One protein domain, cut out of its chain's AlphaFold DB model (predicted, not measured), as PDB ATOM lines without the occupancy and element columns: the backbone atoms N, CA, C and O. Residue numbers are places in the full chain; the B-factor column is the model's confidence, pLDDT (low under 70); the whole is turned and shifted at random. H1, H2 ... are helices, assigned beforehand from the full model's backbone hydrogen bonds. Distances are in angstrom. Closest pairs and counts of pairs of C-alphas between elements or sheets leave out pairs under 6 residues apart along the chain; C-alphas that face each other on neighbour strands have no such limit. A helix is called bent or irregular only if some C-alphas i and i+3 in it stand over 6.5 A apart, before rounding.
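Overview. This is residues 19 to 74 of the 75 residues of the protein "Uncharacterized immunity region protein 2" of Bacillus thuringiensis serovar huazhongensis BGSC 4BD1 (UniProt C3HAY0). The long helix H1 and the shorter H2 and H3 follow one another in an arc, and H4 comes back on the inner side of that arc to cross H1 at nearly a right angle. The arc is loosely filled: H4 packs on the second half of H1 and on H3, while H2 is only near H4. The 56 printed residues hold four named helices, H1, H2, H3 and H4 along the chain, and no named strand; the class is all helix. The whole is compact, with a radius of gyration of the C-alphas of 10.8 A, and its C-alphas span 32 by 26 by 16 A.

Along the chain. Start with the longest helix, H1, residues 19 to 33. Find C-alpha 19 at (176.079, 130.090, 228.342); from there the helix runs 20.9 A to C-alpha 33 at (169.583, 110.348, 230.402). Next look at H4, residues 60 to 72, which covers 18.2 A and ends at C-alpha 72, at (159.241, 123.785, 219.789). Between these two in the chain you find H2, residues 36 to 45, 14.3 A long, and H3, residues 49 to 56, 10.3 A long. No helix is bent or irregular.

Arrangement. Look first at residues 26 to 31, the part of H1 that alone touches H4. The closest C-alphas of the two helices are those of Val 30 and Leu 62, 5.8 A apart, and their lines stand about perpendicular, at 87 degrees. On H4, residues 62 to 66 alone touch H1. H4 also touches H3, with residues 60 to 64 alone; the closest C-alphas are those of Ser 53 and Glu 60, 5.7 A apart. H3 and H4 run opposite ways at a steep tilt of 63 degrees. Move on to H2, which is close to H3 but not clearly touching it: the closest C-alphas, those of Tyr 42 and Ile 52, are 6.7 A apart. H2 and H3 run opposite ways at a steep tilt of 67 degrees. H2 and H4 are near each other, with 8 pairs of C-alphas within 10 A. H1 and H2 meet only through their link, and H1 and H3 are apart. In H1, H2, H3 and H4 every O i to N i+4 pair is within hydrogen-bond range.

Size, cuts and confidence. Look for the two C-alphas farthest apart at Asp 19 and Glu 45, 32.7 A from each other. The printed part runs from residue 19 to residue 74 without a cut, and the links H1 to H2, H2 to H3 and H3 to H4 are tight. The mean pLDDT of the printed part is 89.4; read the B-factor column at residues 72 to 74 and you find the three printed residues under 70.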
ATOM      1  N   ASP A  19     177.495 130.410 228.143       71.56
ATOM      2  CA  ASP A  19     176.079 130.090 228.342       71.56
ATOM      3  C   ASP A  19     175.454 129.266 227.197       71.56
ATOM      4  O   ASP A  19     174.591 128.415 227.423       71.56
ATOM      5  N   LYS A  20     175.881 129.480 225.941       81.31
ATOM      6  CA  LYS A  20     175.379 128.706 224.792       81.31
ATOM      7  C   LYS A  20     175.857 127.258 224.863       81.31
ATOM      8  O   LYS A  20     175.069 126.354 224.587       81.31
ATOM      9  N   PHE A  21     177.123 127.046 225.213       82.81
ATOM     10  CA  PHE A  21     177.686 125.706 225.345       82.81
ATOM     11  C   PHE A  21     177.121 124.978 226.554       82.81
ATOM     12  O   PHE A  21     176.802 123.802 226.437       82.81
ATOM     13  N   GLU A  22     176.930 125.671 227.676       83.81
ATOM     14  CA  GLU A  22     176.279 125.091 228.855       83.81
ATOM     15  C   GLU A  22     174.855 124.633 228.527       83.81
ATOM     16  O   GLU A  22     174.494 123.491 228.811       83.81
ATOM     17  N   ARG A  23     174.068 125.459 227.821       86.50
ATOM     18  CA  ARG A  23     172.724 125.060 227.376       86.50
ATOM     19  C   ARG A  23     172.757 123.853 226.437       86.50
ATOM     20  O   ARG A  23     171.936 122.951 226.578       86.50
ATOM     21  N   GLN A  24     173.689 123.823 225.484       88.81
ATOM     22  CA  GLN A  24     173.856 122.683 224.576       88.81
ATOM     23  C   GLN A  24     174.287 121.413 225.318       88.81
ATOM     24  O   GLN A  24     173.782 120.338 225.010       88.81
ATOM     25  N   ALA A  25     175.170 121.532 226.308       91.00
ATOM     26  CA  ALA A  25     175.614 120.417 227.132       91.00
ATOM     27  C   ALA A  25     174.476 119.868 228.002       91.00
ATOM     28  O   ALA A  25     174.314 118.656 228.086       91.00
ATOM     29  N   ASN A  26     173.645 120.738 228.584       91.75
ATOM     30  CA  ASN A  26     172.476 120.323 229.362       91.75
ATOM     31  C   ASN A  26     171.432 119.613 228.490       91.75
ATOM     32  O   ASN A  26     170.904 118.578 228.890       91.75
ATOM     33  N   LEU A  27     171.176 120.126 227.280       91.75
ATOM     34  CA  LEU A  27     170.318 119.449 226.302       91.75
ATOM     35  C   LEU A  27     170.899 118.089 225.901       91.75
ATOM     36  O   LEU A  27     170.187 117.096 225.887       91.75
ATOM     37  N   PHE A  28     172.201 118.013 225.631       93.12
ATOM     38  CA  PHE A  28     172.851 116.742 225.325       93.12
ATOM     39  C   PHE A  28     172.748 115.741 226.490       93.12
ATOM     40  O   PHE A  28     172.453 114.568 226.274       93.12
ATOM     41  N   ALA A  29     172.939 116.200 227.729       94.12
ATOM     42  CA  ALA A  29     172.845 115.359 228.916       94.12
ATOM     43  C   ALA A  29     171.428 114.811 229.121       94.12
ATOM     44  O   ALA A  29     171.281 113.619 229.376       94.12
ATOM     45  N   VAL A  30     170.386 115.640 228.986       94.50
ATOM     46  CA  VAL A  30     169.009 115.156 229.173       94.50
ATOM     47  C   VAL A  30     168.589 114.171 228.084       94.50
ATOM     48  O   VAL A  30     167.888 113.216 228.384       94.50
ATOM     49  N   GLU A  31     169.061 114.333 226.848       93.19
ATOM     50  CA  GLU A  31     168.805 113.374 225.764       93.19
ATOM     51  C   GLU A  31     169.492 112.025 225.996       93.19
ATOM     52  O   GLU A  31     168.950 110.987 225.624       93.19
ATOM     53  N   LEU A  32     170.664 112.031 226.638       94.12
ATOM     54  CA  LEU A  32     171.368 110.810 227.024       94.12
ATOM     55  C   LEU A  32     170.700 110.104 228.212       94.12
ATOM     56  O   LEU A  32     170.650 108.877 228.245       94.12
ATOM     57  N   LEU A  33     170.229 110.874 229.196       94.50
ATOM     58  CA  LEU A  33     169.583 110.348 230.402       94.50
ATOM     59  C   LEU A  33     168.151 109.881 230.142       94.50
ATOM     60  O   LEU A  33     167.693 108.937 230.779       94.50
ATOM     61  N   LEU A  34     167.447 110.568 229.245       94.50
ATOM     62  CA  LEU A  34     166.042 110.341 228.959       94.50
ATOM     63  C   LEU A  34     165.807 110.442 227.447       94.50
ATOM     64  O   LEU A  34     165.573 111.542 226.935       94.50
ATOM     65  N   PRO A  35     165.877 109.320 226.717       93.69
ATOM     66  CA  PRO A  35     165.557 109.267 225.296       93.69
ATOM     67  C   PRO A  35     164.130 109.739 224.997       93.69
ATOM     68  O   PRO A  35     163.253 109.735 225.862       93.69
ATOM     69  N   ASP A  36     163.876 110.142 223.751       92.00
ATOM     70  CA  ASP A  36     162.556 110.641 223.351       92.00
ATOM     71  C   ASP A  36     161.460 109.575 223.522       92.00
ATOM     72  O   ASP A  36     160.372 109.902 223.985       92.00
ATOM     73  N   GLU A  37     161.731 108.302 223.228       89.75
ATOM     74  CA  GLU A  37     160.760 107.207 223.408       89.75
ATOM     75  C   GLU A  37     160.276 107.099 224.866       89.75
ATOM     76  O   GLU A  37     159.069 107.088 225.126       89.75
ATOM     77  N   ASP A  38     161.215 107.133 225.812       92.50
ATOM     78  CA  ASP A  38     160.935 107.069 227.248       92.50
ATOM     79  C   ASP A  38     160.215 108.325 227.738       92.50
ATOM     80  O   ASP A  38     159.270 108.251 228.523       92.50
ATOM     81  N   TRP A  39     160.608 109.497 227.235       93.31
ATOM     82  CA  TRP A  39     159.945 110.754 227.566       93.31
ATOM     83  C   TRP A  39     158.455 110.739 227.232       93.31
ATOM     84  O   TRP A  39     157.652 111.172 228.055       93.31
ATOM     85  N   HIS A  40     158.059 110.219 226.068       90.69
ATOM     86  CA  HIS A  40     156.641 110.145 225.705       90.69
ATOM     87  C   HIS A  40     155.862 109.190 226.618       90.69
ATOM     88  O   HIS A  40     154.715 109.479 226.972       90.69
ATOM     89  N   ALA A  41     156.473 108.070 227.018       92.75
ATOM     90  CA  ALA A  41     155.866 107.142 227.967       92.75
ATOM     91  C   ALA A  41     155.662 107.814 229.333       92.75
ATOM     92  O   ALA A  41     154.539 107.847 229.846       92.75
ATOM     93  N   TYR A  42     156.706 108.447 229.867       92.75
ATOM     94  CA  TYR A  42     156.646 109.122 231.159       92.75
ATOM     95  C   TYR A  42     155.763 110.364 231.154       92.75
ATOM     96  O   TYR A  42     155.034 110.564 232.112       92.75
ATOM     97  N   ALA A  43     155.743 111.166 230.091       89.50
ATOM     98  CA  ALA A  43     154.844 112.317 229.987       89.50
ATOM     99  C   ALA A  43     153.360 111.903 229.929       89.50
ATOM    100  O   ALA A  43     152.476 112.674 230.305       89.50
ATOM    101  N   LYS A  44     153.071 110.684 229.455       89.94
ATOM    102  CA  LYS A  44     151.716 110.120 229.454       89.94
ATOM    103  C   LYS A  44     151.332 109.543 230.817       89.94
ATOM    104  O   LYS A  44     150.176 109.667 231.224       89.94
ATOM    105  N   GLU A  45     152.272 108.890 231.491       92.75
ATOM    106  CA  GLU A  45     152.069 108.270 232.804       92.75
ATOM    107  C   GLU A  45     152.048 109.310 233.933       92.75
ATOM    108  O   GLU A  45     151.116 109.366 234.741       92.75
ATOM    109  N   PHE A  46     153.047 110.185 233.946       89.25
ATOM    110  CA  PHE A  46     153.264 111.232 234.926       89.25
ATOM    111  C   PHE A  46     152.810 112.579 234.360       89.25
ATOM    112  O   PHE A  46     153.348 113.102 233.390       89.25
ATOM    113  N   LYS A  47     151.797 113.174 234.996       84.06
ATOM    114  CA  LYS A  47     151.151 114.414 234.528       84.06
ATOM    115  C   LYS A  47     151.958 115.689 234.804       84.06
ATOM    116  O   LYS A  47     151.557 116.761 234.357       84.06
ATOM    117  N   THR A  48     153.038 115.602 235.582       92.56
ATOM    118  CA  THR A  48     153.848 116.748 236.015       92.56
ATOM    119  C   THR A  48     155.339 116.438 235.902       92.56
ATOM    120  O   THR A  48     155.762 115.298 236.087       92.56
ATOM    121  N   ILE A  49     156.148 117.470 235.634       94.06
ATOM    122  CA  ILE A  49     157.615 117.350 235.571       94.06
ATOM    123  C   ILE A  49     158.201 116.932 236.924       94.06
ATOM    124  O   ILE A  49     159.109 116.112 236.954       94.06
ATOM    125  N   ASP A  50     157.639 117.428 238.026       96.00
ATOM    126  CA  ASP A  50     157.992 117.020 239.391       96.00
ATOM    127  C   ASP A  50     157.864 115.498 239.594       96.00
ATOM    128  O   ASP A  50     158.795 114.852 240.072       96.00
ATOM    129  N   ALA A  51     156.767 114.885 239.135       95.75
ATOM    130  CA  ALA A  51     156.575 113.442 239.264       95.75
ATOM    131  C   ALA A  51     157.593 112.647 238.428       95.75
ATOM    132  O   ALA A  51     158.115 111.632 238.890       95.75
ATOM    133  N   ILE A  52     157.927 113.136 237.228       95.44
ATOM    134  CA  ILE A  52     158.973 112.541 236.382       95.44
ATOM    135  C   ILE A  52     160.346 112.688 237.051       95.44
ATOM    136  O   ILE A  52     161.113 111.729 237.080       95.44
ATOM    137  N   SER A  53     160.647 113.854 237.626       96.06
ATOM    138  CA  SER A  53     161.882 114.134 238.371       96.06
ATOM    139  C   SER A  53     162.036 113.182 239.555       96.06
ATOM    140  O   SER A  53     163.049 112.497 239.677       96.06
ATOM    141  N   HIS A  54     160.991 113.038 240.370       96.06
ATOM    142  CA  HIS A  54     160.979 112.118 241.503       96.06
ATOM    143  C   HIS A  54     161.127 110.649 241.091       96.06
ATOM    144  O   HIS A  54     161.779 109.885 241.804       96.06
ATOM    145  N   HIS A  55     160.547 110.250 239.957       94.88
ATOM    146  CA  HIS A  55     160.633 108.878 239.460       94.88
ATOM    147  C   HIS A  55     162.003 108.550 238.844       94.88
ATOM    148  O   HIS A  55     162.575 107.498 239.118       94.88
ATOM    149  N   THR A  56     162.534 109.454 238.018       93.75
ATOM    150  CA  THR A  56     163.768 109.239 237.237       93.75
ATOM    151  C   THR A  56     165.036 109.687 237.968       93.75
ATOM    152  O   THR A  56     166.137 109.286 237.596       93.75
ATOM    153  N   GLY A  57     164.904 110.532 238.993       95.75
ATOM    154  CA  GLY A  57     166.018 111.198 239.672       95.75
ATOM    155  C   GLY A  57     166.676 112.311 238.846       95.75
ATOM    156  O   GLY A  57     167.718 112.833 239.245       95.75
ATOM    157  N   ILE A  58     166.106 112.666 237.689       95.44
ATOM    158  CA  ILE A  58     166.635 113.712 236.812       95.44
ATOM    159  C   ILE A  58     166.168 115.080 237.326       95.44
ATOM    160  O   ILE A  58     164.968 115.271 237.506       95.44
ATOM    161  N   PRO A  59     167.074 116.061 237.500       95.38
ATOM    162  CA  PRO A  59     166.700 117.405 237.924       95.38
ATOM    163  C   PRO A  59     165.637 118.043 237.023       95.38
ATOM    164  O   PRO A  59     165.745 118.003 235.793       95.38
ATOM    165  N   GLU A  60     164.664 118.720 237.633       95.00
ATOM    166  CA  GLU A  60     163.564 119.385 236.922       95.00
ATOM    167  C   GLU A  60     164.047 120.371 235.854       95.00
ATOM    168  O   GLU A  60     163.452 120.454 234.785       95.00
ATOM    169  N   GLU A  61     165.155 121.077 236.096       92.31
ATOM    170  CA  GLU A  61     165.751 122.010 235.133       92.31
ATOM    171  C   GLU A  61     166.101 121.327 233.800       92.31
ATOM    172  O   GLU A  61     165.878 121.897 232.732       92.31
ATOM    173  N   LEU A  62     166.598 120.086 233.842       93.94
ATOM    174  CA  LEU A  62     166.911 119.314 232.639       93.94
ATOM    175  C   LEU A  62     165.636 118.825 231.947       93.94
ATOM    176  O   LEU A  62     165.520 118.920 230.724       93.94
ATOM    177  N   LEU A  63     164.655 118.360 232.721       95.31
ATOM    178  CA  LEU A  63     163.361 117.926 232.189       95.31
ATOM    179  C   LEU A  63     162.593 119.085 231.538       95.31
ATOM    180  O   LEU A  63     161.974 118.903 230.490       95.31
ATOM    181  N   LEU A  64     162.684 120.294 232.097       93.62
ATOM    182  CA  LEU A  64     162.131 121.515 231.511       93.62
ATOM    183  C   LEU A  64     162.788 121.845 230.168       93.62
ATOM    184  O   LEU A  64     162.082 122.187 229.221       93.62
ATOM    185  N   LEU A  65     164.114 121.699 230.054       92.69
ATOM    186  CA  LEU A  65     164.815 121.876 228.778       92.69
ATOM    187  C   LEU A  65     164.337 120.864 227.727       92.69
ATOM    188  O   LEU A  65     164.139 121.234 226.567       92.69
ATOM    189  N   LYS A  66     164.095 119.611 228.128       91.62
ATOM    190  CA  LYS A  66     163.542 118.582 227.236       91.62
ATOM    191  C   LYS A  66     162.102 118.892 226.819       91.62
ATOM    192  O   LYS A  66     161.784 118.802 225.635       91.62
ATOM    193  N   TYR A  67     161.255 119.335 227.749       91.69
ATOM    194  CA  TYR A  67     159.888 119.772 227.447       91.69
ATOM    195  C   TYR A  67     159.876 120.948 226.460       91.69
ATOM    196  O   TYR A  67     159.168 120.904 225.457       91.69
ATOM    197  N   GLN A  68     160.710 121.967 226.684       89.69
ATOM    198  CA  GLN A  68     160.837 123.119 225.782       89.69
ATOM    199  C   GLN A  68     161.269 122.706 224.369       89.69
ATOM    200  O   GLN A  68     160.695 123.189 223.393       89.69
ATOM    201  N   LYS A  69     162.235 121.782 224.253       87.25
ATOM    202  CA  LYS A  69     162.621 121.182 222.966       87.25
ATOM    203  C   LYS A  69     161.422 120.474 222.324       87.25
ATOM    204  O   LYS A  69     161.105 120.752 221.175       87.25
ATOM    205  N   SER A  70     160.744 119.597 223.067       83.38
ATOM    206  CA  SER A  70     159.616 118.805 222.563       83.38
ATOM    207  C   SER A  70     158.460 119.667 222.054       83.38
ATOM    208  O   SER A  70     157.823 119.280 221.082       83.38
ATOM    209  N   VAL A  71     158.178 120.808 222.690       81.12
ATOM    210  CA  VAL A  71     157.110 121.726 222.260       81.12
ATOM    211  C   VAL A  71     157.512 122.501 221.000       81.12
ATOM    212  O   VAL A  71     156.704 122.635 220.090       81.12
ATOM    213  N   CYS A  72     158.761 122.964 220.908       64.50
ATOM    214  CA  CYS A  72     159.241 123.785 219.789       64.50
ATOM    215  C   CYS A  72     159.548 122.988 218.502       64.50
ATOM    216  O   CYS A  72     159.801 123.588 217.463       64.50
ATOM    217  N   CYS A  73     159.573 121.650 218.551       56.06
ATOM    218  CA  CYS A  73     159.833 120.795 217.383       56.06
ATOM    219  C   CYS A  73     158.570 120.423 216.575       56.06
ATOM    220  O   CYS A  73     158.686 119.658 215.620       56.06
ATOM    221  N   TYR A  74     157.392 120.941 216.947       48.00
ATOM    222  CA  TYR A  74     156.121 120.741 216.232       48.00
ATOM    223  C   TYR A  74     155.604 121.998 215.495       48.00
ATOM    224  O   TYR A  74     154.468 121.974 215.022       48.00
TER     225      TYR A  74